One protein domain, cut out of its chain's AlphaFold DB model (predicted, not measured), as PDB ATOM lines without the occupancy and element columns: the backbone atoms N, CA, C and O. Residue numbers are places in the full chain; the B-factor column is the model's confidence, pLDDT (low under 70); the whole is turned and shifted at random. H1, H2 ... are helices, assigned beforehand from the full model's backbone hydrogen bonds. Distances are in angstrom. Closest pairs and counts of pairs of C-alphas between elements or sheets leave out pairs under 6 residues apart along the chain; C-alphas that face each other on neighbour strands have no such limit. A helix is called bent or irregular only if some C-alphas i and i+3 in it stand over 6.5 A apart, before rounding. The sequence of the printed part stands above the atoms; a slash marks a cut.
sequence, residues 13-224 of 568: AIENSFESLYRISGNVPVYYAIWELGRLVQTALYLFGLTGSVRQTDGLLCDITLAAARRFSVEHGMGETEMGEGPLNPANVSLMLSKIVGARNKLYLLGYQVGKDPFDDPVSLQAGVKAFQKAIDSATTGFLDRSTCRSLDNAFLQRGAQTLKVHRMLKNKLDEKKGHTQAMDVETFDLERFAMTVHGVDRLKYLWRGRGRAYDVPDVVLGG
ATOM      1  N   ALA A  13     -10.726 -22.319 -46.404       73.88
ATOM      2  CA  ALA A  13      -9.573 -21.830 -45.647       73.88
ATOM      3  C   ALA A  13      -9.928 -21.307 -44.236       73.88
ATOM      4  O   ALA A  13      -9.137 -21.461 -43.308       73.88
ATOM      5  N   ILE A  14     -11.106 -20.698 -44.058       79.81
ATOM      6  CA  ILE A  14     -11.598 -20.195 -42.765       79.81
ATOM      7  C   ILE A  14     -12.106 -21.358 -41.907       79.81
ATOM      8  O   ILE A  14     -11.832 -21.385 -40.709       79.81
ATOM      9  N   GLU A  15     -12.783 -22.337 -42.513       81.31
ATOM     10  CA  GLU A  15     -13.218 -23.563 -41.830       81.31
ATOM     11  C   GLU A  15     -12.008 -24.337 -41.275       81.31
ATOM     12  O   GLU A  15     -11.920 -24.557 -40.067       81.31
ATOM     13  N   ASN A  16     -11.005 -24.612 -42.119       81.81
ATOM     14  CA  ASN A  16      -9.741 -25.236 -41.707       81.81
ATOM     15  C   ASN A  16      -8.979 -24.409 -40.648       81.81
ATOM     16  O   ASN A  16      -8.365 -24.967 -39.737       81.81
ATOM     17  N   SER A  17      -9.016 -23.074 -40.743       84.81
ATOM     18  CA  SER A  17      -8.417 -22.183 -39.739       84.81
ATOM     19  C   SER A  17      -9.112 -22.317 -38.380       84.81
ATOM     20  O   SER A  17      -8.440 -22.465 -37.359       84.81
ATOM     21  N   PHE A  18     -10.449 -22.354 -38.352       87.31
ATOM     22  CA  PHE A  18     -11.230 -22.554 -37.128       87.31
ATOM     23  C   PHE A  18     -10.994 -23.938 -36.503       87.31
ATOM     24  O   PHE A  18     -10.747 -24.028 -35.296       87.31
ATOM     25  N   GLU A  19     -11.025 -25.005 -37.310       86.06
ATOM     26  CA  GLU A  19     -10.743 -26.367 -36.844       86.06
ATOM     27  C   GLU A  19      -9.345 -26.477 -36.227       86.06
ATOM     28  O   GLU A  19      -9.198 -27.048 -35.144       86.06
ATOM     29  N   SER A  20      -8.336 -25.881 -36.870       86.81
ATOM     30  CA  SER A  20      -6.955 -25.833 -36.381       86.81
ATOM     31  C   SER A  20      -6.825 -25.019 -35.086       86.81
ATOM     32  O   SER A  20      -6.221 -25.485 -34.115       86.81
ATOM     33  N   LEU A  21      -7.449 -23.835 -35.029       87.56
ATOM     34  CA  LEU A  21      -7.373 -22.903 -33.899       87.56
ATOM     35  C   LEU A  21      -7.980 -23.483 -32.611       87.56
ATOM     36  O   LEU A  21      -7.373 -23.382 -31.544       87.56
ATOM     37  N   TYR A  22      -9.157 -24.112 -32.702       88.19
ATOM     38  CA  TYR A  22      -9.837 -24.722 -31.549       88.19
ATOM     39  C   TYR A  22      -9.619 -26.235 -31.422       88.19
ATOM     40  O   TYR A  22     -10.131 -26.849 -30.481       88.19
ATOM     41  N   ARG A  23      -8.836 -26.830 -32.331       87.94
ATOM     42  CA  ARG A  23      -8.464 -28.256 -32.359       87.94
ATOM     43  C   ARG A  23      -9.686 -29.179 -32.339       87.94
ATOM     44  O   ARG A  23      -9.742 -30.154 -31.588       87.94
ATOM     45  N   ILE A  24     -10.686 -28.823 -33.142       88.56
ATOM     46  CA  ILE A  24     -11.946 -29.559 -33.279       88.56
ATOM     47  C   ILE A  24     -11.675 -30.933 -33.910       88.56
ATOM     48  O   ILE A  24     -10.755 -31.103 -34.708       88.56
ATOM     49  N   SER A  25     -12.463 -31.945 -33.545       84.81
ATOM     50  CA  SER A  25     -12.368 -33.249 -34.204       84.81
ATOM     51  C   SER A  25     -13.068 -33.205 -35.562       84.81
ATOM     52  O   SER A  25     -14.275 -33.000 -35.590       84.81
ATOM     53  N   GLY A  26     -12.374 -33.541 -36.655       81.75
ATOM     54  CA  GLY A  26     -12.959 -33.644 -38.010       81.75
ATOM     55  C   GLY A  26     -14.061 -34.710 -38.199       81.75
ATOM     56  O   GLY A  26     -14.501 -34.958 -39.313       81.75
ATOM     57  N   ASN A  27     -14.516 -35.357 -37.118       83.31
ATOM     58  CA  ASN A  27     -15.760 -36.139 -37.076       83.31
ATOM     59  C   ASN A  27     -16.990 -35.279 -36.700       83.31
ATOM     60  O   ASN A  27     -18.088 -35.815 -36.542       83.31
ATOM     61  N   VAL A  28     -16.803 -33.980 -36.454       84.81
ATOM     62  CA  VAL A  28     -17.830 -33.026 -36.026       84.81
ATOM     63  C   VAL A  28     -18.008 -31.989 -37.138       84.81
ATOM     64  O   VAL A  28     -17.019 -31.377 -37.530       84.81
ATOM     65  N   PRO A  29     -19.233 -31.742 -37.641       86.62
ATOM     66  CA  PRO A  29     -19.464 -30.709 -38.649       86.62
ATOM     67  C   PRO A  29     -19.011 -29.322 -38.170       86.62
ATOM     68  O   PRO A  29     -19.389 -28.902 -37.076       86.62
ATOM     69  N   VAL A  30     -18.271 -28.583 -39.005       84.88
ATOM     70  CA  VAL A  30     -17.714 -27.256 -38.664       84.88
ATOM     71  C   VAL A  30     -18.792 -26.286 -38.170       84.88
ATOM     72  O   VAL A  30     -18.638 -25.685 -37.110       84.88
ATOM     73  N   TYR A  31     -19.927 -26.193 -38.871       85.44
ATOM     74  CA  TYR A  31     -21.056 -25.334 -38.485       85.44
ATOM     75  C   TYR A  31     -21.631 -25.689 -37.105       85.44
ATOM     76  O   TYR A  31     -21.862 -24.799 -36.285       85.44
ATOM     77  N   TYR A  32     -21.779 -26.986 -36.805       86.75
ATOM     78  CA  TYR A  32     -22.147 -27.439 -35.463       86.75
ATOM     79  C   TYR A  32     -21.077 -27.036 -34.443       86.75
ATOM     80  O   TYR A  32     -21.418 -26.544 -33.371       86.75
ATOM     81  N   ALA A  33     -19.793 -27.228 -34.758       88.88
ATOM     82  CA  ALA A  33     -18.698 -26.934 -33.841       88.88
ATOM     83  C   ALA A  33     -18.608 -25.441 -33.491       88.88
ATOM     84  O   ALA A  33     -18.434 -25.112 -32.320       88.88
ATOM     85  N   ILE A  34     -18.788 -24.546 -34.469       89.94
ATOM     86  CA  ILE A  34     -18.850 -23.089 -34.265       89.94
ATOM     87  C   ILE A  34     -20.018 -22.729 -33.335       89.94
ATOM     88  O   ILE A  34     -19.818 -22.058 -32.319       89.94
ATOM     89  N   TRP A  35     -21.225 -23.203 -33.656       89.44
ATOM     90  CA  TRP A  35     -22.441 -22.911 -32.893       89.44
ATOM     91  C   TRP A  35     -22.378 -23.450 -31.455       89.44
ATOM     92  O   TRP A  35     -22.652 -22.732 -30.489       89.44
ATOM     93  N   GLU A  36     -21.958 -24.705 -31.301       89.94
ATOM     94  CA  GLU A  36     -21.818 -25.373 -30.010       89.94
ATOM     95  C   GLU A  36     -20.742 -24.699 -29.149       89.94
ATOM     96  O   GLU A  36     -20.973 -24.460 -27.965       89.94
ATOM     97  N   LEU A  37     -19.600 -24.315 -29.731       91.69
ATOM     98  CA  LEU A  37     -18.554 -23.570 -29.027       91.69
ATOM     99  C   LEU A  37     -19.072 -22.213 -28.527       91.69
ATOM    100  O   LEU A  37     -18.892 -21.887 -27.351       91.69
ATOM    101  N   GLY A  38     -19.765 -21.453 -29.383       91.94
ATOM    102  CA  GLY A  38     -20.383 -20.180 -29.001       91.94
ATOM    103  C   GLY A  38     -21.359 -20.343 -27.832       91.94
ATOM    104  O   GLY A  38     -21.347 -19.563 -26.876       91.94
ATOM    105  N   ARG A  39     -22.137 -21.428 -27.840       91.06
ATOM    106  CA  ARG A  39     -23.113 -21.737 -26.794       91.06
ATOM    107  C   ARG A  39     -22.486 -22.216 -25.486       91.06
ATOM    108  O   ARG A  39     -22.983 -21.866 -24.413       91.06
ATOM    109  N   LEU A  40     -21.393 -22.975 -25.550       92.19
ATOM    110  CA  LEU A  40     -20.595 -23.362 -24.383       92.19
ATOM    111  C   LEU A  40     -19.989 -22.124 -23.704       92.19
ATOM    112  O   LEU A  40     -20.068 -22.003 -22.482       92.19
ATOM    113  N   VAL A  41     -19.479 -21.170 -24.491       93.44
ATOM    114  CA  VAL A  41     -18.979 -19.869 -24.011       93.44
ATOM    115  C   VAL A  41     -20.090 -19.039 -23.359       93.44
ATOM    116  O   VAL A  41     -19.928 -18.592 -22.226       93.44
ATOM    117  N   GLN A  42     -21.243 -18.860 -24.014       93.19
ATOM    118  CA  GLN A  42     -22.371 -18.115 -23.434       93.19
ATOM    119  C   GLN A  42     -22.864 -18.749 -22.123       93.19
ATOM    120  O   GLN A  42     -23.093 -18.043 -21.140       93.19
ATOM    121  N   THR A  43     -22.988 -20.080 -22.089       92.62
ATOM    122  CA  THR A  43     -23.372 -20.832 -20.880       92.62
ATOM    123  C   THR A  43     -22.336 -20.664 -19.771       92.62
ATOM    124  O   THR A  43     -22.702 -20.510 -18.606       92.62
ATOM    125  N   ALA A  44     -21.046 -20.632 -20.119       93.44
ATOM    126  CA  ALA A  44     -19.988 -20.379 -19.156       93.44
ATOM    127  C   ALA A  44     -20.084 -18.980 -18.541       93.44
ATOM    128  O   ALA A  44     -20.135 -18.845 -17.318       93.44
ATOM    129  N   LEU A  45     -20.186 -17.944 -19.375       93.25
ATOM    130  CA  LEU A  45     -20.331 -16.555 -18.930       93.25
ATOM    131  C   LEU A  45     -21.585 -16.351 -18.066       93.25
ATOM    132  O   LEU A  45     -21.537 -15.615 -17.080       93.25
ATOM    133  N   TYR A  46     -22.672 -17.061 -18.375       93.06
ATOM    134  CA  TYR A  46     -23.883 -17.077 -17.557       93.06
ATOM    135  C   TYR A  46     -23.646 -17.687 -16.163       93.06
ATOM    136  O   TYR A  46     -24.093 -17.134 -15.158       93.06
ATOM    137  N   LEU A  47     -22.907 -18.798 -16.066       92.69
ATOM    138  CA  LEU A  47     -22.562 -19.428 -14.783       92.69
ATOM    139  C   LEU A  47     -21.630 -18.558 -13.918       92.69
ATOM    140  O   LEU A  47     -21.712 -18.617 -12.689       92.69
ATOM    141  N   PHE A  48     -20.807 -17.712 -14.542       93.00
ATOM    142  CA  PHE A  48     -20.019 -16.669 -13.871       93.00
ATOM    143  C   PHE A  48     -20.813 -15.387 -13.548       93.00
ATOM    144  O   PHE A  48     -20.251 -14.468 -12.965       93.00
ATOM    145  N   GLY A  49     -22.103 -15.302 -13.900       90.31
ATOM    146  CA  GLY A  49     -22.935 -14.119 -13.640       90.31
ATOM    147  C   GLY A  49     -22.614 -12.908 -14.526       90.31
ATOM    148  O   GLY A  49     -23.028 -11.793 -14.216       90.31
ATOM    149  N   LEU A  50     -21.882 -13.111 -15.627       88.69
ATOM    150  CA  LEU A  50     -21.434 -12.049 -16.536       88.69
ATOM    151  C   LEU A  50     -22.427 -11.759 -17.675       88.69
ATOM    152  O   LEU A  50     -22.312 -10.725 -18.332       88.69
ATOM    153  N   THR A  51     -23.411 -12.636 -17.902       84.56
ATOM    154  CA  THR A  51     -24.528 -12.427 -18.841       84.56
ATOM    155  C   THR A  51     -25.877 -12.559 -18.128       84.56
ATOM    156  O   THR A  51     -26.034 -13.326 -17.179       84.56
ATOM    157  N   GLY A  52     -26.867 -11.771 -18.561       68.38
ATOM    158  CA  GLY A  52     -28.077 -11.514 -17.772       68.38
ATOM    159  C   GLY A  52     -29.141 -12.618 -17.785       68.38
ATOM    160  O   GLY A  52     -30.031 -12.603 -16.937       68.38
ATOM    161  N   SER A  53     -29.106 -13.563 -18.734       71.31
ATOM    162  CA  SER A  53     -30.160 -14.580 -18.862       71.31
ATOM    163  C   SER A  53     -29.707 -15.854 -19.572       71.31
ATOM    164  O   SER A  53     -29.060 -15.790 -20.612       71.31
ATOM    165  N   VAL A  54     -30.186 -17.014 -19.095       64.00
ATOM    166  CA  VAL A  54     -30.072 -18.317 -19.791       64.00
ATOM    167  C   VAL A  54     -30.626 -18.243 -21.217       64.00
ATOM    168  O   VAL A  54     -30.164 -18.939 -22.107       64.00
ATOM    169  N   ARG A  55     -31.616 -17.376 -21.475       62.97
ATOM    170  CA  ARG A  55     -32.214 -17.233 -22.815       62.97
ATOM    171  C   ARG A  55     -31.247 -16.659 -23.862       62.97
ATOM    172  O   ARG A  55     -31.579 -16.699 -25.035       62.97
ATOM    173  N   GLN A  56     -30.082 -16.159 -23.444       63.06
ATOM    174  CA  GLN A  56     -29.002 -15.674 -24.308       63.06
ATOM    175  C   GLN A  56     -27.949 -16.766 -24.607       63.06
ATOM    176  O   GLN A  56     -26.839 -16.442 -25.011       63.06
ATOM    177  N   THR A  57     -28.252 -18.054 -24.368       78.62
ATOM    178  CA  THR A  57     -27.383 -19.194 -24.729       78.62
ATOM    179  C   THR A  57     -27.855 -19.868 -26.028       78.62
ATOM    180  O   THR A  57     -28.229 -21.047 -26.033       78.62
ATOM    181  N   ASP A  58     -27.912 -19.092 -27.106       83.81
ATOM    182  CA  ASP A  58     -28.410 -19.463 -28.439       83.81
ATOM    183  C   ASP A  58     -27.311 -19.888 -29.434       83.81
ATOM    184  O   ASP A  58     -27.629 -20.354 -30.524       83.81
ATOM    185  N   GLY A  59     -26.036 -19.760 -29.057       84.31
ATOM    186  CA  GLY A  59     -24.857 -19.993 -29.897       84.31
ATOM    187  C   GLY A  59     -24.384 -18.777 -30.703       84.31
ATOM    188  O   GLY A  59     -23.322 -18.847 -31.319       84.31
ATOM    189  N   LEU A  60     -25.120 -17.660 -30.687       86.31
ATOM    190  CA  LEU A  60     -24.833 -16.469 -31.490       86.31
ATOM    191  C   LEU A  60     -24.028 -15.434 -30.691       86.31
ATOM    192  O   LEU A  60     -24.508 -14.784 -29.762       86.31
ATOM    193  N   LEU A  61     -22.760 -15.268 -31.063       86.94
ATOM    194  CA  LEU A  61     -21.831 -14.379 -30.369       86.94
ATOM    195  C   LEU A  61     -22.104 -12.908 -30.718       86.94
ATOM    196  O   LEU A  61     -21.803 -12.460 -31.820       86.94
ATOM    197  N   CYS A  62     -22.640 -12.151 -29.759       87.81
ATOM    198  CA  CYS A  62     -22.872 -10.710 -29.877       87.81
ATOM    199  C   CYS A  62     -21.858  -9.890 -29.057       87.81
ATOM    200  O   CYS A  62     -21.139 -10.429 -28.209       87.81
ATOM    201  N   ASP A  63     -21.839  -8.568 -29.249       87.00
ATOM    202  CA  ASP A  63     -20.921  -7.655 -28.548       87.00
ATOM    203  C   ASP A  63     -21.003  -7.765 -27.018       87.00
ATOM    204  O   ASP A  63     -19.987  -7.653 -26.332       87.00
ATOM    205  N   ILE A  64     -22.190  -8.057 -26.472       87.94
ATOM    206  CA  ILE A  64     -22.392  -8.281 -25.033       87.94
ATOM    207  C   ILE A  64     -21.640  -9.541 -24.577       87.94
ATOM    208  O   ILE A  64     -20.964  -9.515 -23.550       87.94
ATOM    209  N   THR A  65     -21.700 -10.631 -25.351       90.25
ATOM    210  CA  THR A  65     -20.945 -11.864 -25.078       90.25
ATOM    211  C   THR A  65     -19.438 -11.621 -25.173       90.25
ATOM    212  O   THR A  65     -18.691 -12.072 -24.305       90.25
ATOM    213  N   LEU A  66     -18.981 -10.862 -26.174       90.31
ATOM    214  CA  LEU A  66     -17.565 -10.516 -26.340       90.31
ATOM    215  C   LEU A  66     -17.056  -9.600 -25.212       90.31
ATOM    216  O   LEU A  66     -15.951  -9.804 -24.707       90.31
ATOM    217  N   ALA A  67     -17.858  -8.631 -24.765       89.75
ATOM    218  CA  ALA A  67     -17.542  -7.767 -23.628       89.75
ATOM    219  C   ALA A  67     -17.506  -8.550 -22.303       89.75
ATOM    220  O   ALA A  67     -16.575  -8.382 -21.512       89.75
ATOM    221  N   ALA A  68     -18.462  -9.458 -22.084       90.94
ATOM    222  CA  ALA A  68     -18.465 -10.372 -20.944       90.94
ATOM    223  C   ALA A  68     -17.234 -11.300 -20.953       90.94
ATOM    224  O   ALA A  68     -16.617 -11.502 -19.909       90.94
ATOM    225  N   ALA A  69     -16.811 -11.789 -22.124       91.00
ATOM    226  CA  ALA A  69     -15.591 -12.579 -22.276       91.00
ATOM    227  C   ALA A  69     -14.305 -11.788 -21.969       91.00
ATOM    228  O   ALA A  69     -13.441 -12.307 -21.264       91.00
ATOM    229  N   ARG A  70     -14.198 -10.515 -22.397       90.81
ATOM    230  CA  ARG A  70     -13.098  -9.614 -21.975       90.81
ATOM    231  C   ARG A  70     -13.076  -9.446 -20.457       90.81
ATOM    232  O   ARG A  70     -12.026  -9.561 -19.830       90.81
ATOM    233  N   ARG A  71     -14.243  -9.190 -19.863       89.94
ATOM    234  CA  ARG A  71     -14.392  -8.994 -18.418       89.94
ATOM    235  C   ARG A  71     -13.996 -10.244 -17.627       89.94
ATOM    236  O   ARG A  71     -13.294 -10.120 -16.626       89.94
ATOM    237  N   PHE A  72     -14.374 -11.433 -18.100       91.50
ATOM    238  CA  PHE A  72     -13.963 -12.702 -17.503       91.50
ATOM    239  C   PHE A  72     -12.434 -12.840 -17.422       91.50
ATOM    240  O   PHE A  72     -11.928 -13.161 -16.344       91.50
ATOM    241  N   SER A  73     -11.713 -12.551 -18.517       88.12
ATOM    242  CA  SER A  73     -10.242 -12.616 -18.577       88.12
ATOM    243  C   SER A  73      -9.594 -11.758 -17.493       88.12
ATOM    244  O   SER A  73      -8.727 -12.229 -16.757       88.12
ATOM    245  N   VAL A  74     -10.064 -10.511 -17.359       86.31
ATOM    246  CA  VAL A  74      -9.558  -9.534 -16.384       86.31
ATOM    247  C   VAL A  74      -9.863  -9.969 -14.947       86.31
ATOM    248  O   VAL A  74      -8.993  -9.907 -14.077       86.31
ATOM    249  N   GLU A  75     -11.077 -10.456 -14.670       85.94
ATOM    250  CA  GLU A  75     -11.462 -10.906 -13.324       85.94
ATOM    251  C   GLU A  75     -10.695 -12.164 -12.873       85.94
ATOM    252  O   GLU A  75     -10.362 -12.299 -11.686       85.94
ATOM    253  N   HIS A  76     -10.364 -13.059 -13.811       82.44
ATOM    254  CA  HIS A  76      -9.645 -14.310 -13.548       82.44
ATOM    255  C   HIS A  76      -8.126 -14.220 -13.743       82.44
ATOM    256  O   HIS A  76      -7.423 -15.163 -13.387       82.44
ATOM    257  N   GLY A  77      -7.615 -13.061 -14.169       68.19
ATOM    258  CA  GLY A  77      -6.193 -12.731 -14.134       68.19
ATOM    259  C   GLY A  77      -5.370 -13.237 -15.317       68.19
ATOM    260  O   GLY A  77      -4.174 -13.433 -15.133       68.19
ATOM    261  N   MET A  78      -5.972 -13.424 -16.498       69.75
ATOM    262  CA  MET A  78      -5.164 -13.543 -17.719       69.75
ATOM    263  C   MET A  78      -4.517 -12.199 -18.038       69.75
ATOM    264  O   MET A  78      -5.194 -11.165 -18.032       69.75
ATOM    265  N   GLY A  79      -3.219 -12.213 -18.335       59.88
ATOM    266  CA  GLY A  79      -2.513 -11.015 -18.785       59.88
ATOM    267  C   GLY A  79      -2.981 -10.571 -20.174       59.88
ATOM    268  O   GLY A  79      -3.430 -11.388 -20.977       59.88
ATOM    269  N   GLU A  80      -2.823  -9.288 -20.509       59.72
ATOM    270  CA  GLU A  80      -3.113  -8.795 -21.870       59.72
ATOM    271  C   GLU A  80      -2.303  -9.559 -22.932       59.72
ATOM    272  O   GLU A  80      -2.827  -9.899 -23.991       59.72
ATOM    273  N   THR A  81      -1.068  -9.944 -22.594       55.81
ATOM    274  CA  THR A  81      -0.177 -10.800 -23.395       55.81
ATOM    275  C   THR A  81      -0.735 -12.204 -23.664       55.81
ATOM    276  O   THR A  81      -0.356 -12.830 -24.648       55.81
ATOM    277  N   GLU A  82      -1.630 -12.710 -22.809       57.66
ATOM    278  CA  GLU A  82      -2.242 -14.044 -22.912       57.66
ATOM    279  C   GLU A  82      -3.614 -14.012 -23.608       57.66
ATOM    280  O   GLU A  82      -4.135 -15.061 -23.986       57.66
ATOM    281  N   MET A  83      -4.203 -12.827 -23.822       57.38
ATOM    282  CA  MET A  83      -5.471 -12.680 -24.555       57.38
ATOM    283  C   MET A  83      -5.319 -12.804 -26.080       57.38
ATOM    284  O   MET A  83      -6.302 -13.085 -26.764       57.38
ATOM    285  N   GLY A  84      -4.109 -12.643 -26.628       63.06
ATOM    286  CA  GLY A  84      -3.835 -12.812 -28.061       63.06
ATOM    287  C   GLY A  84      -4.780 -12.013 -28.973       63.06
ATOM    288  O   GLY A  84      -5.133 -10.872 -28.680       63.06
ATOM    289  N   GLU A  85      -5.213 -12.623 -30.079       65.62
ATOM    290  CA  GLU A  85      -6.036 -11.976 -31.118       65.62
ATOM    291  C   GLU A  85      -7.515 -11.739 -30.739       65.62
ATOM    292  O   GLU A  85      -8.292 -11.266 -31.569       65.62
ATOM    293  N   GLY A  86      -7.956 -12.020 -29.505       79.94
ATOM    294  CA  GLY A  86      -9.321 -11.660 -29.120       79.94
ATOM    295  C   GLY A  86      -9.859 -12.268 -27.827       79.94
ATOM    296  O   GLY A  86      -9.269 -13.169 -27.238       79.94
ATOM    297  N   PRO A  87     -11.048 -11.817 -27.387       84.56
ATOM    298  CA  PRO A  87     -11.627 -12.224 -26.109       84.56
ATOM    299  C   PRO A  87     -12.067 -13.685 -26.049       84.56
ATOM    300  O   PRO A  87     -12.342 -14.181 -24.963       84.56
ATOM    301  N   LEU A  88     -12.149 -14.369 -27.190       88.94
ATOM    302  CA  LEU A  88     -12.483 -15.789 -27.285       88.94
ATOM    303  C   LEU A  88     -11.296 -16.624 -27.763       88.94
ATOM    304  O   LEU A  88     -11.495 -17.680 -28.348       88.94
ATOM    305  N   ASN A  89     -10.058 -16.174 -27.532       89.19
ATOM    306  CA  ASN A  89      -8.901 -16.985 -27.892       89.19
ATOM    307  C   ASN A  89      -8.964 -18.387 -27.227       89.19
ATOM    308  O   ASN A  89      -9.570 -18.549 -26.157       89.19
ATOM    309  N   PRO A  90      -8.334 -19.418 -27.825       90.50
ATOM    310  CA  PRO A  90      -8.359 -20.786 -27.299       90.50
ATOM    311  C   PRO A  90      -7.977 -20.903 -25.816       90.50
ATOM    312  O   PRO A  90      -8.528 -21.748 -25.111       90.50
ATOM    313  N   ALA A  91      -7.085 -20.031 -25.332       89.06
ATOM    314  CA  ALA A  91      -6.664 -19.991 -23.936       89.06
ATOM    315  C   ALA A  91      -7.775 -19.525 -22.981       89.06
ATOM    316  O   ALA A  91      -8.024 -20.193 -21.976       89.06
ATOM    317  N   ASN A  92      -8.494 -18.443 -23.307       89.94
ATOM    318  CA  ASN A  92      -9.614 -17.968 -22.493       89.94
ATOM    319  C   ASN A  92     -10.762 -18.978 -22.481       89.94
ATOM    320  O   ASN A  92     -11.347 -19.254 -21.435       89.94
ATOM    321  N   VAL A  93     -11.068 -19.565 -23.641       91.75
ATOM    322  CA  VAL A  93     -12.120 -20.583 -23.758       91.75
ATOM    323  C   VAL A  93     -11.752 -21.828 -22.947       91.75
ATOM    324  O   VAL A  93     -12.584 -22.327 -22.189       91.75
ATOM    325  N   SER A  94     -10.495 -22.281 -23.015       90.44
ATOM    326  CA  SER A  94      -9.993 -23.350 -22.145       90.44
ATOM    327  C   SER A  94     -10.143 -22.979 -20.664       90.44
ATOM    328  O   SER A  94     -10.705 -23.756 -19.890       90.44
ATOM    329  N   LEU A  95      -9.764 -21.761 -20.260       90.94
ATOM    330  CA  LEU A  95      -9.890 -21.292 -18.877       90.94
ATOM    331  C   LEU A  95     -11.348 -21.264 -18.383       90.94
ATOM    332  O   LEU A  95     -11.633 -21.780 -17.303       90.94
ATOM    333  N   MET A  96     -12.276 -20.701 -19.164       91.88
ATOM    334  CA  MET A  96     -13.707 -20.644 -18.834       91.88
ATOM    335  C   MET A  96     -14.284 -22.036 -18.576       91.88
ATOM    336  O   MET A  96     -14.887 -22.295 -17.530       91.88
ATOM    337  N   LEU A  97     -14.099 -22.939 -19.541       92.19
ATOM    338  CA  LEU A  97     -14.699 -24.267 -19.507       92.19
ATOM    339  C   LEU A  97     -14.023 -25.148 -18.448       92.19
ATOM    340  O   LEU A  97     -14.707 -25.883 -17.731       92.19
ATOM    341  N   SER A  98     -12.700 -25.029 -18.299       90.00
ATOM    342  CA  SER A  98     -11.927 -25.735 -17.278       90.00
ATOM    343  C   SER A  98     -12.377 -25.334 -15.871       90.00
ATOM    344  O   SER A  98     -12.824 -26.204 -15.119       90.00
ATOM    345  N   LYS A  99     -12.456 -24.033 -15.554       90.44
ATOM    346  CA  LYS A  99     -12.952 -23.548 -14.253       90.44
ATOM    347  C   LYS A  99     -14.350 -24.051 -13.890       90.44
ATOM    348  O   LYS A  99     -14.574 -24.418 -12.738       90.44
ATOM    349  N   ILE A 100     -15.278 -24.144 -14.843       92.12
ATOM    350  CA  ILE A 100     -16.632 -24.672 -14.586       92.12
ATOM    351  C   ILE A 100     -16.611 -26.172 -14.291       92.12
ATOM    352  O   ILE A 100     -17.239 -26.622 -13.328       92.12
ATOM    353  N   VAL A 101     -15.865 -26.956 -15.075       89.88
ATOM    354  CA  VAL A 101     -15.701 -28.400 -14.839       89.88
ATOM    355  C   VAL A 101     -14.997 -28.653 -13.501       89.88
ATOM    356  O   VAL A 101     -15.429 -29.516 -12.732       89.88
ATOM    357  N   GLY A 102     -13.974 -27.858 -13.179       88.31
ATOM    358  CA  GLY A 102     -13.277 -27.857 -11.894       88.31
ATOM    359  C   GLY A 102     -14.213 -27.549 -10.726       88.31
ATOM    360  O   GLY A 102     -14.311 -28.353  -9.800       88.31
ATOM    361  N   ALA A 103     -14.967 -26.447 -10.787       90.62
ATOM    362  CA  ALA A 103     -15.933 -26.064  -9.758       90.62
ATOM    363  C   ALA A 103     -17.014 -27.140  -9.552       90.62
ATOM    364  O   ALA A 103     -17.290 -27.539  -8.420       90.62
ATOM    365  N   ARG A 104     -17.570 -27.685 -10.642       91.06
ATOM    366  CA  ARG A 104     -18.544 -28.788 -10.611       91.06
ATOM    367  C   ARG A 104     -17.967 -30.038  -9.937       91.06
ATOM    368  O   ARG A 104     -18.643 -30.656  -9.115       91.06
ATOM    369  N   ASN A 105     -16.724 -30.410 -10.241       88.44
ATOM    370  CA  ASN A 105     -16.071 -31.568  -9.625       88.44
ATOM    371  C   ASN A 105     -15.735 -31.327  -8.143       88.44
ATOM    372  O   ASN A 105     -15.989 -32.207  -7.318       88.44
ATOM    373  N   LYS A 106     -15.252 -30.130  -7.783       88.19
ATOM    374  CA  LYS A 106     -15.007 -29.714  -6.391       88.19
ATOM    375  C   LYS A 106     -16.307 -29.776  -5.572       88.19
ATOM    376  O   LYS A 106     -16.332 -30.430  -4.533       88.19
ATOM    377  N   LEU A 107     -17.414 -29.214  -6.071       89.69
ATOM    378  CA  LEU A 107     -18.736 -29.276  -5.422       89.69
ATOM    379  C   LEU A 107     -19.241 -30.715  -5.226       89.69
ATOM    380  O   LEU A 107     -19.673 -31.063  -4.125       89.69
ATOM    381  N   TYR A 108     -19.131 -31.567  -6.251       88.12
ATOM    382  CA  TYR A 108     -19.503 -32.984  -6.155       88.12
ATOM    383  C   TYR A 108     -18.713 -33.712  -5.051       88.12
ATOM    384  O   TYR A 108     -19.294 -34.434  -4.240       88.12
ATOM    385  N   LEU A 109     -17.399 -33.481  -4.965       85.88
ATOM    386  CA  LEU A 109     -16.523 -34.099  -3.960       85.88
ATOM    387  C   LEU A 109     -16.725 -33.545  -2.539       85.88
ATOM    388  O   LEU A 109     -16.509 -34.265  -1.562       85.88
ATOM    389  N   LEU A 110     -17.178 -32.296  -2.402       85.88
ATOM    390  CA  LEU A 110     -17.625 -31.741  -1.121       85.88
ATOM    391  C   LEU A 110     -18.975 -32.327  -0.651       85.88
ATOM    392  O   LEU A 110     -19.322 -32.171   0.522       85.88
ATOM    393  N   GLY A 111     -19.696 -33.041  -1.526       84.75
ATOM    394  CA  GLY A 111     -20.962 -33.723  -1.237       84.75
ATOM    395  C   GLY A 111     -22.218 -32.986  -1.713       84.75
ATOM    396  O   GLY A 111     -23.324 -33.396  -1.359       84.75
ATOM    397  N   TYR A 112     -22.079 -31.916  -2.501       90.75
ATOM    398  CA  TYR A 112     -23.222 -31.192  -3.062       90.75
ATOM    399  C   TYR A 112     -23.796 -31.920  -4.281       90.75
ATOM    400  O   TYR A 112     -23.069 -32.482  -5.101       90.75
ATOM    401  N   GLN A 113     -25.123 -31.876  -4.420       87.94
ATOM    402  CA  GLN A 113     -25.806 -32.390  -5.603       87.94
ATOM    403  C   GLN A 113     -25.605 -31.415  -6.765       87.94
ATOM    404  O   GLN A 113     -26.053 -30.272  -6.705       87.94
ATOM    405  N   VAL A 114     -24.920 -31.880  -7.810       88.50
ATOM    406  CA  VAL A 114     -24.659 -31.144  -9.052       88.50
ATOM    407  C   VAL A 114     -24.850 -32.071 -10.249       88.50
ATOM    408  O   VAL A 114     -24.513 -33.260 -10.186       88.50
ATOM    409  N   GLY A 115     -25.367 -31.520 -11.346       84.06
ATOM    410  CA  GLY A 115     -25.615 -32.230 -12.599       84.06
ATOM    411  C   GLY A 115     -24.381 -32.948 -13.153       84.06
ATOM    412  O   GLY A 115     -23.237 -32.695 -12.758       84.06
ATOM    413  N   LYS A 116     -24.602 -33.895 -14.072       84.56
ATOM    414  CA  LYS A 116     -23.506 -34.628 -14.736       84.56
ATOM    415  C   LYS A 116     -22.734 -33.725 -15.696       84.56
ATOM    416  O   LYS A 116     -21.509 -33.705 -15.648       84.56
ATOM    417  N   ASP A 117     -23.468 -32.974 -16.508       87.25
ATOM    418  CA  ASP A 117     -22.954 -32.022 -17.485       87.25
ATOM    419  C   ASP A 117     -23.416 -30.608 -17.069       87.25
ATOM    420  O   ASP A 117     -24.623 -30.358 -17.039       87.25
ATOM    421  N   PRO A 118     -22.500 -29.700 -16.679       88.31
ATOM    422  CA  PRO A 118     -22.862 -28.357 -16.226       88.31
ATOM    423  C   PRO A 118     -23.273 -27.409 -17.364       88.31
ATOM    424  O   PRO A 118     -23.749 -26.314 -17.079       88.31
ATOM    425  N   PHE A 119     -23.084 -27.803 -18.628       89.50
ATOM    426  CA  PHE A 119     -23.480 -27.017 -19.798       89.50
ATOM    427  C   PHE A 119     -24.834 -27.464 -20.359       89.50
ATOM    428  O   PHE A 119     -25.527 -26.670 -20.991       89.50
ATOM    429  N   ASP A 120     -25.216 -28.723 -20.140       86.25
ATOM    430  CA  ASP A 120     -26.551 -29.247 -20.460       86.25
ATOM    431  C   ASP A 120     -27.606 -28.796 -19.430       86.25
ATOM    432  O   ASP A 120     -28.659 -28.282 -19.801       86.25
ATOM    433  N   ASP A 121     -27.284 -28.893 -18.132       86.25
ATOM    434  CA  ASP A 121     -28.126 -28.410 -17.027       86.25
ATOM    435  C   ASP A 121     -27.364 -27.398 -16.140       86.25
ATOM    436  O   ASP A 121     -26.869 -27.742 -15.054       86.25
ATOM    437  N   PRO A 122     -27.267 -26.123 -16.570       88.94
ATOM    438  CA  PRO A 122     -26.636 -25.074 -15.774       88.94
ATOM    439  C   PRO A 122     -27.420 -24.759 -14.488       88.94
ATOM    440  O   PRO A 122     -26.833 -24.295 -13.509       88.94
ATOM    441  N   VAL A 123     -28.729 -25.040 -14.446       89.69
ATOM    442  CA  VAL A 123     -29.587 -24.766 -13.281       89.69
ATOM    443  C   VAL A 123     -29.229 -25.696 -12.119       89.69
ATOM    444  O   VAL A 123     -29.152 -25.246 -10.973       89.69
ATOM    445  N   SER A 124     -28.933 -26.969 -12.395       90.81
ATOM    446  CA  SER A 124     -28.445 -27.906 -11.379       90.81
ATOM    447  C   SER A 124     -27.088 -27.493 -10.800       90.81
ATOM    448  O   SER A 124     -26.897 -27.574  -9.584       90.81
ATOM    449  N   LEU A 125     -26.159 -26.984 -11.624       92.06
ATOM    450  CA  LEU A 125     -24.896 -26.453 -11.099       92.06
ATOM    451  C   LEU A 125     -25.140 -25.226 -10.208       92.06
ATOM    452  O   LEU A 125     -24.627 -25.188  -9.090       92.06
ATOM    453  N   GLN A 126     -25.965 -24.268 -10.643       93.56
ATOM    454  CA  GLN A 126     -26.324 -23.106  -9.821       93.56
ATOM    455  C   GLN A 126     -26.990 -23.497  -8.498       93.56
ATOM    456  O   GLN A 126     -26.720 -22.876  -7.473       93.56
ATOM    457  N   ALA A 127     -27.841 -24.526  -8.479       92.62
ATOM    458  CA  ALA A 127     -28.439 -25.029  -7.244       92.62
ATOM    459  C   ALA A 127     -27.368 -25.557  -6.269       92.62
ATOM    460  O   ALA A 127     -27.409 -25.235  -5.079       92.62
ATOM    461  N   GLY A 128     -26.368 -26.289  -6.775       92.25
ATOM    462  CA  GLY A 128     -25.201 -26.715  -5.998       92.25
ATOM    463  C   GLY A 128     -24.351 -25.543  -5.492       92.25
ATOM    464  O   GLY A 128     -23.954 -25.539  -4.326       92.25
ATOM    465  N   VAL A 129     -24.140 -24.510  -6.316       93.94
ATOM    466  CA  VAL A 129     -23.438 -23.274  -5.919       93.94
ATOM    467  C   VAL A 129     -24.206 -22.526  -4.823       93.94
ATOM    468  O   VAL A 129     -23.603 -22.161  -3.817       93.94
ATOM    469  N   LYS A 130     -25.531 -22.363  -4.944       94.00
ATOM    470  CA  LYS A 130     -26.379 -21.741  -3.903       94.00
ATOM    471  C   LYS A 130     -26.327 -22.521  -2.588       94.00
ATOM    472  O   LYS A 130     -26.245 -21.917  -1.521       94.00
ATOM    473  N   ALA A 131     -26.349 -23.854  -2.654       92.69
ATOM    474  CA  ALA A 131     -26.217 -24.709  -1.477       92.69
ATOM    475  C   ALA A 131     -24.841 -24.556  -0.804       92.69
ATOM    476  O   ALA A 131     -24.776 -24.471   0.421       92.69
ATOM    477  N   PHE A 132     -23.763 -24.455  -1.590       93.50
ATOM    478  CA  PHE A 132     -22.419 -24.184  -1.081       93.50
ATOM    479  C   PHE A 132     -22.299 -22.786  -0.461       93.50
ATOM    480  O   PHE A 132     -21.854 -22.675   0.676       93.50
ATOM    481  N   GLN A 133     -22.758 -21.735  -1.150       94.19
ATOM    482  CA  GLN A 133     -22.752 -20.355  -0.645       94.19
ATOM    483  C   GLN A 133     -23.494 -20.224   0.687       94.19
ATOM    484  O   GLN A 133     -22.983 -19.598   1.613       94.19
ATOM    485  N   LYS A 134     -24.652 -20.884   0.814       92.56
ATOM    486  CA  LYS A 134     -25.412 -20.955   2.066       92.56
ATOM    487  C   LYS A 134     -24.671 -21.708   3.181       92.56
ATOM    488  O   LYS A 134     -24.888 -21.411   4.345       92.56
ATOM    489  N   ALA A 135     -23.818 -22.676   2.850       88.44
ATOM    490  CA  ALA A 135     -23.030 -23.427   3.830       88.44
ATOM    491  C   ALA A 135     -21.749 -22.701   4.289       88.44
ATOM    492  O   ALA A 135     -21.150 -23.112   5.279       88.44
ATOM    493  N   ILE A 136     -21.331 -21.646   3.580       89.19
ATOM    494  CA  ILE A 136     -20.212 -20.763   3.953       89.19
ATOM    495  C   ILE A 136     -20.681 -19.375   4.430       89.19
ATOM    496  O   ILE A 136     -19.880 -18.443   4.445       89.19
ATOM    497  N   ASP A 137     -21.974 -19.223   4.747       85.31
ATOM    498  CA  ASP A 137     -22.635 -17.963   5.139       85.31
ATOM    499  C   ASP A 137     -22.336 -16.766   4.205       85.31
ATOM    500  O   ASP A 137     -22.262 -15.610   4.623       85.31
ATOM    501  N   SER A 138     -22.184 -17.042   2.906       86.12
ATOM    502  CA  SER A 138     -21.952 -16.035   1.865       86.12
ATOM    503  C   SER A 138     -23.260 -15.598   1.193       86.12
ATOM    504  O   SER A 138     -24.285 -16.287   1.244       86.12
ATOM    505  N   ALA A 139     -23.216 -14.462   0.492       85.88
ATOM    506  CA  ALA A 139     -24.316 -13.996  -0.344       85.88
ATOM    507  C   ALA A 139     -24.730 -15.091  -1.346       85.88
ATOM    508  O   ALA A 139     -23.916 -15.586  -2.126       85.88
ATOM    509  N   THR A 140     -26.005 -15.487  -1.317       88.56
ATOM    510  CA  THR A 140     -26.531 -16.594  -2.131       88.56
ATOM    511  C   THR A 140     -26.878 -16.116  -3.548       88.56
ATOM    512  O   THR A 140     -28.047 -16.045  -3.929       88.56
ATOM    513  N   THR A 141     -25.858 -15.751  -4.325       87.50
ATOM    514  CA  THR A 141     -25.990 -15.309  -5.725       87.50
ATOM    515  C   THR A 141     -26.345 -16.478  -6.654       87.50
ATOM    516  O   THR A 141     -27.189 -16.360  -7.540       87.50
ATOM    517  N   GLY A 142     -25.753 -17.648  -6.405       87.38
ATOM    518  CA  GLY A 142     -25.778 -18.823  -7.273       87.38
ATOM    519  C   GLY A 142     -24.817 -18.784  -8.454       87.38
ATOM    520  O   GLY A 142     -24.837 -19.718  -9.252       87.38
ATOM    521  N   PHE A 143     -23.989 -17.745  -8.553       92.31
ATOM    522  CA  PHE A 143     -22.977 -17.592  -9.592       92.31
ATOM    523  C   PHE A 143     -21.586 -17.952  -9.063       92.31
ATOM    524  O   PHE A 143     -21.308 -17.891  -7.861       92.31
ATOM    525  N   LEU A 144     -20.689 -18.332  -9.973       89.62
ATOM    526  CA  LEU A 144     -19.288 -18.643  -9.680       89.62
ATOM    527  C   LEU A 144     -18.443 -17.367  -9.506       89.62
ATOM    528  O   LEU A 144     -17.395 -17.203 -10.124       89.62
ATOM    529  N   ASP A 145     -18.901 -16.463  -8.637       87.69
ATOM    530  CA  ASP A 145     -18.216 -15.207  -8.320       87.69
ATOM    531  C   ASP A 145     -16.769 -15.456  -7.858       87.69
ATOM    532  O   ASP A 145     -16.458 -16.481  -7.243       87.69
ATOM    533  N   ARG A 146     -15.875 -14.478  -8.053       85.19
ATOM    534  CA  ARG A 146     -14.456 -14.581  -7.655       85.19
ATOM    535  C   ARG A 146     -14.256 -14.955  -6.177       85.19
ATOM    536  O   ARG A 146     -13.302 -15.657  -5.838       85.19
ATOM    537  N   SER A 147     -15.148 -14.497  -5.296       88.12
ATOM    538  CA  SER A 147     -15.203 -14.889  -3.881       88.12
ATOM    539  C   SER A 147     -15.653 -16.343  -3.710       88.12
ATOM    540  O   SER A 147     -14.987 -17.101  -3.011       88.12
ATOM    541  N   THR A 148     -16.727 -16.754  -4.388       90.69
ATOM    542  CA  THR A 148     -17.256 -18.126  -4.391       90.69
ATOM    543  C   THR A 148     -16.208 -19.136  -4.858       90.69
ATOM    544  O   THR A 148     -15.999 -20.133  -4.174       90.69
ATOM    545  N   CYS A 149     -15.497 -18.861  -5.957       89.19
ATOM    546  CA  CYS A 149     -14.417 -19.713  -6.465       89.19
ATOM    547  C   CYS A 149     -13.274 -19.862  -5.445       89.19
ATOM    548  O   CYS A 149     -12.937 -20.980  -5.065       89.19
ATOM    549  N   ARG A 150     -12.756 -18.751  -4.899       87.81
ATOM    550  CA  ARG A 150     -11.710 -18.784  -3.855       87.81
ATOM    551  C   ARG A 150     -12.154 -19.536  -2.598       87.81
ATOM    552  O   ARG A 150     -11.379 -20.303  -2.033       87.81
ATOM    553  N   SER A 151     -13.393 -19.337  -2.153       88.44
ATOM    554  CA  SER A 151     -13.953 -20.060  -1.007       88.44
ATOM    555  C   SER A 151     -14.135 -21.548  -1.301       88.44
ATOM    556  O   SER A 151     -13.922 -22.361  -0.406       88.44
ATOM    557  N   LEU A 152     -14.487 -21.922  -2.536       89.38
ATOM    558  CA  LEU A 152     -14.596 -23.314  -2.976       89.38
ATOM    559  C   LEU A 152     -13.230 -24.006  -2.985       89.38
ATOM    560  O   LEU A 152     -13.113 -25.108  -2.451       89.38
ATOM    561  N   ASP A 153     -12.197 -23.344  -3.508       87.31
ATOM    562  CA  ASP A 153     -10.815 -23.832  -3.484       87.31
ATOM    563  C   ASP A 153     -10.306 -23.998  -2.047       87.31
ATOM    564  O   ASP A 153      -9.801 -25.059  -1.679       87.31
ATOM    565  N   ASN A 154     -10.526 -22.995  -1.191       87.00
ATOM    566  CA  ASN A 154     -10.162 -23.056   0.225       87.00
ATOM    567  C   ASN A 154     -10.904 -24.179   0.968       87.00
ATOM    568  O   ASN A 154     -10.275 -24.943   1.698       87.00
ATOM    569  N   ALA A 155     -12.217 -24.328   0.768       85.69
ATOM    570  CA  ALA A 155     -13.007 -25.395   1.383       85.69
ATOM    571  C   ALA A 155     -12.570 -26.787   0.894       85.69
ATOM    572  O   ALA A 155     -12.523 -27.740   1.677       85.69
ATOM    573  N   PHE A 156     -12.209 -26.906  -0.384       83.25
ATOM    574  CA  PHE A 156     -11.676 -28.130  -0.973       83.25
ATOM    575  C   PHE A 156     -10.298 -28.489  -0.398       83.25
ATOM    576  O   PHE A 156     -10.101 -29.628   0.027       83.25
ATOM    577  N   LEU A 157      -9.381 -27.523  -0.275       82.81
ATOM    578  CA  LEU A 157      -8.070 -27.700   0.364       82.81
ATOM    579  C   LEU A 157      -8.198 -28.068   1.854       82.81
ATOM    580  O   LEU A 157      -7.578 -29.031   2.313       82.81
ATOM    581  N   GLN A 158      -9.049 -27.361   2.604       74.50
ATOM    582  CA  GLN A 158      -9.303 -27.626   4.027       74.50
ATOM    583  C   GLN A 158      -9.919 -29.012   4.260       74.50
ATOM    584  O   GLN A 158      -9.498 -29.733   5.165       74.50
ATOM    585  N   ARG A 159     -10.882 -29.434   3.429       65.06
ATOM    586  CA  ARG A 159     -11.460 -30.786   3.517       65.06
ATOM    587  C   ARG A 159     -10.468 -31.851   3.038       65.06
ATOM    588  O   ARG A 159     -10.422 -32.933   3.623       65.06
ATOM    589  N   GLY A 160      -9.623 -31.520   2.059       53.78
ATOM    590  CA  GLY A 160      -8.475 -32.316   1.622       53.78
ATOM    591  C   GLY A 160      -7.545 -32.688   2.778       53.78
ATOM    592  O   GLY A 160      -7.189 -33.857   2.929       53.78
ATOM    593  N   ALA A 161      -7.236 -31.741   3.670       48.22
ATOM    594  CA  ALA A 161      -6.407 -31.995   4.853       48.22
ATOM    595  C   ALA A 161      -6.950 -33.117   5.766       48.22
ATOM    596  O   ALA A 161      -6.160 -33.818   6.402       48.22
ATOM    597  N   GLN A 162      -8.270 -33.350   5.796       47.38
ATOM    598  CA  GLN A 162      -8.870 -34.467   6.539       47.38
ATOM    599  C   GLN A 162      -9.067 -35.740   5.698       47.38
ATOM    600  O   GLN A 162      -8.938 -36.848   6.224       47.38
ATOM    601  N   THR A 163      -9.324 -35.629   4.390       43.25
ATOM    602  CA  THR A 163      -9.559 -36.795   3.513       43.25
ATOM    603  C   THR A 163      -8.280 -37.431   2.956       43.25
ATOM    604  O   THR A 163      -8.318 -38.586   2.525       43.25
ATOM    605  N   LEU A 164      -7.120 -36.765   3.026       44.59
ATOM    606  CA  LEU A 164      -5.837 -37.267   2.504       44.59
ATOM    607  C   LEU A 164      -5.384 -38.623   3.089       44.59
ATOM    608  O   LEU A 164      -4.690 -39.375   2.399       44.59
ATOM    609  N   LYS A 165      -5.818 -38.997   4.304       47.06
ATOM    610  CA  LYS A 165      -5.577 -40.347   4.863       47.06
ATOM    611  C   LYS A 165      -6.324 -41.444   4.091       47.06
ATOM    612  O   LYS A 165      -5.762 -42.508   3.845       47.06
ATOM    613  N   VAL A 166      -7.549 -41.164   3.648       45.78
ATOM    614  CA  VAL A 166      -8.345 -42.055   2.787       45.78
ATOM    615  C   VAL A 166      -7.823 -42.005   1.345       45.78
ATOM    616  O   VAL A 166      -7.709 -43.037   0.686       45.78
ATOM    617  N   HIS A 167      -7.395 -40.828   0.882       44.41
ATOM    618  CA  HIS A 167      -6.869 -40.616  -0.469       44.41
ATOM    619  C   HIS A 167      -5.569 -41.390  -0.754       44.41
ATOM    620  O   HIS A 167      -5.388 -41.891  -1.863       44.41
ATOM    621  N   ARG A 168      -4.674 -41.543   0.237       44.66
ATOM    622  CA  ARG A 168      -3.439 -42.339   0.087       44.66
ATOM    623  C   ARG A 168      -3.720 -43.852   0.029       44.66
ATOM    624  O   ARG A 168      -3.026 -44.560  -0.691       44.66
ATOM    625  N   MET A 169      -4.762 -44.340   0.709       37.62
ATOM    626  CA  MET A 169      -5.198 -45.745   0.617       37.62
ATOM    627  C   MET A 169      -5.989 -46.051  -0.662       37.62
ATOM    628  O   MET A 169      -5.856 -47.142  -1.208       37.62
ATOM    629  N   LEU A 170      -6.775 -45.092  -1.166       41.44
ATOM    630  CA  LEU A 170      -7.441 -45.218  -2.464       41.44
ATOM    631  C   LEU A 170      -6.442 -45.175  -3.621       41.44
ATOM    632  O   LEU A 170      -6.564 -46.002  -4.516       41.44
ATOM    633  N   LYS A 171      -5.418 -44.308  -3.580       41.62
ATOM    634  CA  LYS A 171      -4.370 -44.255  -4.616       41.62
ATOM    635  C   LYS A 171      -3.720 -45.631  -4.838       41.62
ATOM    636  O   LYS A 171      -3.741 -46.136  -5.954       41.62
ATOM    637  N   ASN A 172      -3.323 -46.308  -3.758       36.72
ATOM    638  CA  ASN A 172      -2.723 -47.649  -3.813       36.72
ATOM    639  C   ASN A 172      -3.680 -48.782  -4.259       36.72
ATOM    640  O   ASN A 172      -3.222 -49.905  -4.440       36.72
ATOM    641  N   LYS A 173      -4.989 -48.531  -4.420       41.50
ATOM    642  CA  LYS A 173      -5.961 -49.478  -5.009       41.50
ATOM    643  C   LYS A 173      -6.574 -48.993  -6.329       41.50
ATOM    644  O   LYS A 173      -7.406 -49.694  -6.906       41.50
ATOM    645  N   LEU A 174      -6.201 -47.802  -6.798       40.41
ATOM    646  CA  LEU A 174      -6.745 -47.178  -8.005       40.41
ATOM    647  C   LEU A 174      -5.808 -47.340  -9.211       40.41
ATOM    648  O   LEU A 174      -6.293 -47.414 -10.338       40.41
ATOM    649  N   ASP A 175      -4.502 -47.501  -8.978       37.69
ATOM    650  CA  ASP A 175      -3.508 -47.729 -10.041       37.69
ATOM    651  C   ASP A 175      -3.682 -49.090 -10.768       37.69
ATOM    652  O   ASP A 175      -3.214 -49.255 -11.893       37.69
ATOM    653  N   GLU A 176      -4.430 -50.049 -10.199       39.56
ATOM    654  CA  GLU A 176      -4.723 -51.349 -10.837       39.56
ATOM    655  C   GLU A 176      -5.923 -51.335 -11.809       39.56
ATOM    656  O   GLU A 176      -6.113 -52.288 -12.568       39.56
ATOM    657  N   LYS A 177      -6.746 -50.273 -11.840       35.41
ATOM    658  CA  LYS A 177      -7.910 -50.176 -12.746       35.41
ATOM    659  C   LYS A 177      -7.798 -48.993 -13.704       35.41
ATOM    660  O   LYS A 177      -8.322 -47.908 -13.462       35.41
ATOM    661  N   LYS A 178      -7.161 -49.261 -14.849       35.59
ATOM    662  CA  LYS A 178      -7.065 -48.364 -16.015       35.59
ATOM    663  C   LYS A 178      -8.398 -47.660 -16.332       35.59
ATOM    664  O   LYS A 178      -9.404 -48.324 -16.569       35.59
ATOM    665  N   GLY A 179      -8.357 -46.331 -16.480       33.53
ATOM    666  CA  GLY A 179      -9.319 -45.593 -17.316       33.53
ATOM    667  C   GLY A 179     -10.370 -44.711 -16.629       33.53
ATOM    668  O   GLY A 179     -11.327 -44.321 -17.300       33.53
ATOM    669  N   HIS A 180     -10.237 -44.374 -15.338       36.41
ATOM    670  CA  HIS A 180     -11.148 -43.412 -14.690       36.41
ATOM    671  C   HIS A 180     -10.476 -42.468 -13.679       36.41
ATOM    672  O   HIS A 180     -10.905 -42.319 -12.536       36.41
ATOM    673  N   THR A 181      -9.433 -41.767 -14.125       39.22
ATOM    674  CA  THR A 181      -8.967 -40.555 -13.444       39.22
ATOM    675  C   THR A 181     -10.039 -39.471 -13.553       39.22
ATOM    676  O   THR A 181     -10.143 -38.788 -14.573       39.22
ATOM    677  N   GLN A 182     -10.830 -39.288 -12.491       43.66
ATOM    678  CA  GLN A 182     -11.483 -38.001 -12.261       43.66
ATOM    679  C   GLN A 182     -10.369 -36.961 -12.152       43.66
ATOM    680  O   GLN A 182      -9.591 -36.976 -11.199       43.66
ATOM    681  N   ALA A 183     -10.247 -36.104 -13.160       44.84
ATOM    682  CA  ALA A 183      -9.281 -35.026 -13.130       44.84
ATOM    683  C   ALA A 183      -9.744 -33.994 -12.093       44.84
ATOM    684  O   ALA A 183     -10.752 -33.311 -12.280       44.84
ATOM    685  N   MET A 184      -9.052 -33.969 -10.953       53.06
ATOM    686  CA  MET A 184      -9.445 -33.171  -9.787       53.06
ATOM    687  C   MET A 184      -8.948 -31.723  -9.838       53.06
ATOM    688  O   MET A 184      -9.516 -30.887  -9.145       53.06
ATOM    689  N   ASP A 185      -7.977 -31.421 -10.704       53.47
ATOM    690  CA  ASP A 185      -7.662 -30.058 -11.134       53.47
ATOM    691  C   ASP A 185      -7.717 -29.993 -12.661       53.47
ATOM    692  O   ASP A 185      -6.831 -30.470 -13.373       53.47
ATOM    693  N   VAL A 186      -8.811 -29.414 -13.149       60.88
ATOM    694  CA  VAL A 186      -9.002 -29.021 -14.544       60.88
ATOM    695  C   VAL A 186      -9.075 -27.502 -14.546       60.88
ATOM    696  O   VAL A 186     -10.126 -26.935 -14.785       60.88
ATOM    697  N   GLU A 187      -7.978 -26.836 -14.207       77.81
ATOM    698  CA  GLU A 187      -7.798 -25.418 -14.517       77.81
ATOM    699  C   GLU A 187      -6.586 -25.317 -15.429       77.81
ATOM    700  O   GLU A 187      -5.483 -25.731 -15.069       77.81
ATOM    701  N   THR A 188      -6.804 -24.873 -16.664       81.25
ATOM    702  CA  THR A 188      -5.736 -24.812 -17.656       81.25
ATOM    703  C   THR A 188      -6.051 -23.796 -18.744       81.25
ATOM    704  O   THR A 188      -7.204 -23.609 -19.120       81.25
ATOM    705  N   PHE A 189      -4.997 -23.163 -19.247       82.44
ATOM    706  CA  PHE A 189      -5.018 -22.287 -20.416       82.44
ATOM    707  C   PHE A 189      -4.735 -23.067 -21.715       82.44
ATOM    708  O   PHE A 189      -4.849 -22.525 -22.806       82.44
ATOM    709  N   ASP A 190      -4.364 -24.347 -21.618       82.75
ATOM    710  CA  ASP A 190      -4.059 -25.201 -22.767       82.75
ATOM    711  C   ASP A 190      -5.313 -25.975 -23.193       82.75
ATOM    712  O   ASP A 190      -5.866 -26.774 -22.432       82.75
ATOM    713  N   LEU A 191      -5.782 -25.718 -24.416       85.12
ATOM    714  CA  LEU A 191      -6.984 -26.342 -24.963       85.12
ATOM    715  C   LEU A 191      -6.789 -27.833 -25.303       85.12
ATOM    716  O   LEU A 191      -7.740 -28.601 -25.165       85.12
ATOM    717  N   GLU A 192      -5.577 -28.283 -25.666       83.50
ATOM    718  CA  GLU A 192      -5.285 -29.722 -25.835       83.50
ATOM    719  C   GLU A 192      -5.412 -30.434 -24.499       83.50
ATOM    720  O   GLU A 192      -6.130 -31.427 -24.360       83.50
ATOM    721  N   ARG A 193      -4.733 -29.888 -23.486       83.75
ATOM    722  CA  ARG A 193      -4.743 -30.460 -22.148       83.75
ATOM    723  C   ARG A 193      -6.158 -30.500 -21.596       83.75
ATOM    724  O   ARG A 193      -6.541 -31.526 -21.038       83.75
ATOM    725  N   PHE A 194      -6.961 -29.457 -21.804       84.62
ATOM    726  CA  PHE A 194      -8.384 -29.476 -21.475       84.62
ATOM    727  C   PHE A 194      -9.131 -30.595 -22.217       84.62
ATOM    728  O   PHE A 194      -9.701 -31.477 -21.570       84.62
ATOM    729  N   ALA A 195      -9.054 -30.639 -23.550       82.31
ATOM    730  CA  ALA A 195      -9.706 -31.650 -24.382       82.31
ATOM    731  C   ALA A 195      -9.360 -33.097 -23.971       82.31
ATOM    732  O   ALA A 195     -10.245 -33.961 -23.932       82.31
ATOM    733  N   MET A 196      -8.102 -33.364 -23.601       78.75
ATOM    734  CA  MET A 196      -7.625 -34.663 -23.103       78.75
ATOM    735  C   MET A 196      -8.070 -34.979 -21.666       78.75
ATOM    736  O   MET A 196      -8.257 -36.151 -21.331       78.75
ATOM    737  N   THR A 197      -8.302 -33.956 -20.843       74.12
ATOM    738  CA  THR A 197      -8.618 -34.077 -19.408       74.12
ATOM    739  C   THR A 197     -10.126 -34.133 -19.123       74.12
ATOM    740  O   THR A 197     -10.551 -34.676 -18.102       74.12
ATOM    741  N   VAL A 198     -10.970 -33.616 -20.025       72.81
ATOM    742  CA  VAL A 198     -12.429 -33.641 -19.852       72.81
ATOM    743  C   VAL A 198     -12.987 -35.066 -19.914       72.81
ATOM    744  O   VAL A 198     -13.038 -35.720 -20.958       72.81
ATOM    745  N   HIS A 199     -13.504 -35.516 -18.772       67.56
ATOM    746  CA  HIS A 199     -14.245 -36.759 -18.612       67.56
ATOM    747  C   HIS A 199     -15.599 -36.472 -17.942       67.56
ATOM    748  O   HIS A 199     -15.719 -35.575 -17.117       67.56
ATOM    749  N   GLY A 200     -16.636 -37.233 -18.301       68.06
ATOM    750  CA  GLY A 200     -17.994 -37.087 -17.745       68.06
ATOM    751  C   GLY A 200     -18.931 -36.103 -18.466       68.06
ATOM    752  O   GLY A 200     -20.121 -36.380 -18.507       68.06
ATOM    753  N   VAL A 201     -18.411 -35.049 -19.102       80.88
ATOM    754  CA  VAL A 201     -19.204 -34.023 -19.817       80.88
ATOM    755  C   VAL A 201     -19.358 -34.417 -21.290       80.88
ATOM    756  O   VAL A 201     -18.358 -34.478 -22.004       80.88
ATOM    757  N   ASP A 202     -20.557 -34.780 -21.747       81.00
ATOM    758  CA  ASP A 202     -20.728 -35.460 -23.046       81.00
ATOM    759  C   ASP A 202     -20.659 -34.505 -24.244       81.00
ATOM    760  O   ASP A 202     -20.100 -34.892 -25.275       81.00
ATOM    761  N   ARG A 203     -21.123 -33.257 -24.082       82.69
ATOM    762  CA  ARG A 203     -21.057 -32.207 -25.115       82.69
ATOM    763  C   ARG A 203     -19.614 -31.861 -25.489       82.69
ATOM    764  O   ARG A 203     -19.222 -31.933 -26.651       82.69
ATOM    765  N   LEU A 204     -18.780 -31.607 -24.477       86.50
ATOM    766  CA  LEU A 204     -17.353 -31.307 -24.655       86.50
ATOM    767  C   LEU A 204     -16.592 -32.481 -25.306       86.50
ATOM    768  O   LEU A 204     -15.766 -32.273 -26.193       86.50
ATOM    769  N   LYS A 205     -16.868 -33.738 -24.914       84.94
ATOM    770  CA  LYS A 205     -16.227 -34.901 -25.564       84.94
ATOM    771  C   LYS A 205     -16.649 -35.052 -27.027       84.94
ATOM    772  O   LYS A 205     -15.848 -35.533 -27.828       84.94
ATOM    773  N   TYR A 206     -17.892 -34.705 -27.370       86.06
ATOM    774  CA  TYR A 206     -18.333 -34.724 -28.760       86.06
ATOM    775  C   TYR A 206     -17.501 -33.728 -29.579       86.06
ATOM    776  O   TYR A 206     -16.836 -34.158 -30.515       86.06
ATOM    777  N   LEU A 207     -17.405 -32.471 -29.130       86.56
ATOM    778  CA  LEU A 207     -16.683 -31.394 -29.819       86.56
ATOM    779  C   LEU A 207     -15.191 -31.703 -30.089       86.56
ATOM    780  O   LEU A 207     -14.742 -31.625 -31.232       86.56
ATOM    781  N   TRP A 208     -14.422 -32.115 -29.071       88.81
ATOM    782  CA  TRP A 208     -12.969 -32.344 -29.225       88.81
ATOM    783  C   TRP A 208     -12.548 -33.782 -29.548       88.81
ATOM    784  O   TRP A 208     -11.395 -34.010 -29.903       88.81
ATOM    785  N   ARG A 209     -13.425 -34.785 -29.402       83.00
ATOM    786  CA  ARG A 209     -13.054 -36.200 -29.640       83.00
ATOM    787  C   ARG A 209     -13.937 -36.919 -30.658       83.00
ATOM    788  O   ARG A 209     -13.713 -38.109 -30.886       83.00
ATOM    789  N   GLY A 210     -14.981 -36.274 -31.184       79.12
ATOM    790  CA  GLY A 210     -16.005 -36.923 -32.008       79.12
ATOM    791  C   GLY A 210     -16.746 -38.053 -31.275       79.12
ATOM    792  O   GLY A 210     -17.299 -38.952 -31.903       79.12
ATOM    793  N   ARG A 211     -16.697 -38.082 -29.933       74.06
ATOM    794  CA  ARG A 211     -17.195 -39.197 -29.108       74.06
ATOM    795  C   ARG A 211     -17.982 -38.681 -27.915       74.06
ATOM    796  O   ARG A 211     -17.426 -38.453 -26.847       74.06
ATOM    797  N   GLY A 212     -19.290 -38.575 -28.070       72.19
ATOM    798  CA  GLY A 212     -20.190 -38.132 -27.014       72.19
ATOM    799  C   GLY A 212     -21.628 -38.165 -27.500       72.19
ATOM    800  O   GLY A 212     -21.952 -38.905 -28.431       72.19
ATOM    801  N   ARG A 213     -22.469 -37.342 -26.880       74.56
ATOM    802  CA  ARG A 213     -23.782 -36.985 -27.409       74.56
ATOM    803  C   ARG A 213     -23.673 -35.566 -27.973       74.56
ATOM    804  O   ARG A 213     -23.186 -34.687 -27.265       74.56
ATOM    805  N   ALA A 214     -24.099 -35.366 -29.217       72.31
ATOM    806  CA  ALA A 214     -24.336 -34.025 -29.745       72.31
ATOM    807  C   ALA A 214     -25.506 -33.373 -28.991       72.31
ATOM    808  O   ALA A 214     -26.354 -34.076 -28.437       72.31
ATOM    809  N   TYR A 215     -25.567 -32.047 -28.963       70.69
ATOM    810  CA  TYR A 215     -26.784 -31.367 -28.540       70.69
ATOM    811  C   TYR A 215     -27.849 -31.483 -29.642       70.69
ATOM    812  O   TYR A 215     -27.496 -31.475 -30.820       70.69
ATOM    813  N   ASP A 216     -29.131 -31.563 -29.275       67.69
ATOM    814  CA  ASP A 216     -30.237 -31.572 -30.242       67.69
ATOM    815  C   ASP A 216     -30.271 -30.227 -30.993       67.69
ATOM    816  O   ASP A 216     -30.642 -29.186 -30.441       67.69
ATOM    817  N   VAL A 217     -29.802 -30.235 -32.242       61.47
ATOM    818  CA  VAL A 217     -29.637 -29.031 -33.066       61.47
ATOM    819  C   VAL A 217     -30.990 -28.617 -33.647       61.47
ATOM    820  O   VAL A 217     -31.684 -29.473 -34.191       61.47
ATOM    821  N   PRO A 218     -31.382 -27.331 -33.598       56.28
ATOM    822  CA  PRO A 218     -32.510 -26.849 -34.389       56.28
ATOM    823  C   PRO A 218     -32.186 -26.965 -35.885       56.28
ATOM    824  O   PRO A 218     -31.141 -26.472 -36.308       56.28
ATOM    825  N   ASP A 219     -33.093 -27.533 -36.690       51.38
ATOM    826  CA  ASP A 219     -32.888 -27.786 -38.135       51.38
ATOM    827  C   ASP A 219     -32.386 -26.550 -38.916       51.38
ATOM    828  O   ASP A 219     -31.607 -26.663 -39.860       51.38
ATOM    829  N   VAL A 220     -32.769 -25.353 -38.457       50.28
ATOM    830  CA  VAL A 220     -32.353 -24.039 -38.979       50.28
ATOM    831  C   VAL A 220     -30.826 -23.844 -39.003       50.28
ATOM    832  O   VAL A 220     -30.319 -23.154 -39.882       50.28
ATOM    833  N   VAL A 221     -30.079 -24.436 -38.063       53.56
ATOM    834  CA  VAL A 221     -28.619 -24.240 -37.922       53.56
ATOM    835  C   VAL A 221     -27.816 -25.164 -38.848       53.56
ATOM    836  O   VAL A 221     -26.682 -24.844 -39.194       53.56
ATOM    837  N   LEU A 222     -28.390 -26.292 -39.281       55.12
ATOM    838  CA  LEU A 222     -27.720 -27.254 -40.173       55.12
ATOM    839  C   LEU A 222     -27.920 -26.952 -41.666       55.12
ATOM    840  O   LEU A 222     -27.384 -27.665 -42.511       55.12
ATOM    841  N   GLY A 223     -28.641 -25.875 -41.990       44.69
ATOM    842  CA  GLY A 223     -28.478 -25.166 -43.257       44.69
ATOM    843  C   GLY A 223     -28.885 -25.912 -44.528       44.69
ATOM    844  O   GLY A 223     -28.412 -25.536 -45.590       44.69
ATOM    845  N   GLY A 224     -29.738 -26.942 -44.457       43.03
ATOM    846  CA  GLY A 224     -30.368 -27.581 -45.631       43.03
ATOM    847  C   GLY A 224     -29.433 -28.275 -46.637       43.03
ATOM    848  O   GLY A 224     -29.906 -28.783 -47.650       43.03
TER     849      GLY A 224
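Overview. This is residues 13 to 224 of the 568 residues of an uncharacterized protein of Thamnocephalis sphaerospora (UniProt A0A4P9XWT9). A compact body of crossed helices surrounds one long core helix, H5, on which H2, H6, H8 and the first arm of H7 pack; from this body residues 161 to 179, of which 161 to 174 belong to the bent helix H7, stick out as a free arm before the chain folds back to H8. H3 packs on H2, H9 packs on H8, and H1 lies at one end of the body. The printed part has 212 residues with nine named helices, H1 to H9 in chain order, and no named strand: the class is all helix. The whole is compact, with a radius of gyration of the C-alphas of 17.7 A and spans of 55 by 43 by 36 A.

Along the chain. Find C-alpha 13 at (-9.573, -21.830, -45.647), where H1 begins and runs to residue 22. Next come H2, residues 30 to 47, 25.6 A long; H3, residues 63 to 76, 19.9 A; and little H4, residues 80 to 83. At C-alpha 90, (-8.359, -20.786, -27.299), H5 begins, running 29.9 A to residue 110. H6 holds residues 122 to 135, 20.0 A. H7, residues 146 to 174, was assigned as one helix by its hydrogen bonds but is bent: C-alphas 162 and 165 are 6.9 A apart. Its arms are H7a, residues 146 to 162, 25.1 A, and H7b, residues 165 to 174, 14.6 A, about perpendicular at 84 degrees. H8 is residues 191 to 197; H9, residues 202 to 209, ends at C-alpha 209, (-13.054, -36.200, -29.640).

Arrangement. Start at the hub, H5. H2 touches it at a steep tilt of 54 degrees, closest at the C-alphas of Ala 44 and Met 96, 6.3 A. H6 touches it at Leu 125 and Arg 104, closest C-alphas 6.8 A apart. H7a touches it at Phe 156 and Lys 106, 6.6 A between closest C-alphas. H8 touches it at a shallow tilt of 26 degrees, closest at C-alphas 191 and 94, 5.1 A. H4 only just touches H5, only at the corner, with 3 pairs of C-alphas within 8 A. H3 touches H2, closest at C-alphas 65 and 42, 6.6 A; H9 touches H8, closest at C-alphas 208 and 195, 5.9 A. H1 is close to H2 but not clearly touching, closest C-alphas 15 and 30, 6.6 A. H5 and H7b are apart. In H1, H2, H3, H5, H6, H8 and H9 every O i to N i+4 pair is within hydrogen-bond range; H7a has 12 of 13, H7b 3 of 6, and H4 is too short for such a pair.

Size, cuts and confidence. The C-alphas farthest apart, of Lys 165 and Gly 224, are 57.7 A apart. The printed part has no cut. The links H2 to H3, H5 to H6 and H7 to H8 are long. Mean pLDDT of the printed part is 78.1; look for values under 70 at, among others, residues 77 to 85, 159 to 186 and 216 to 224.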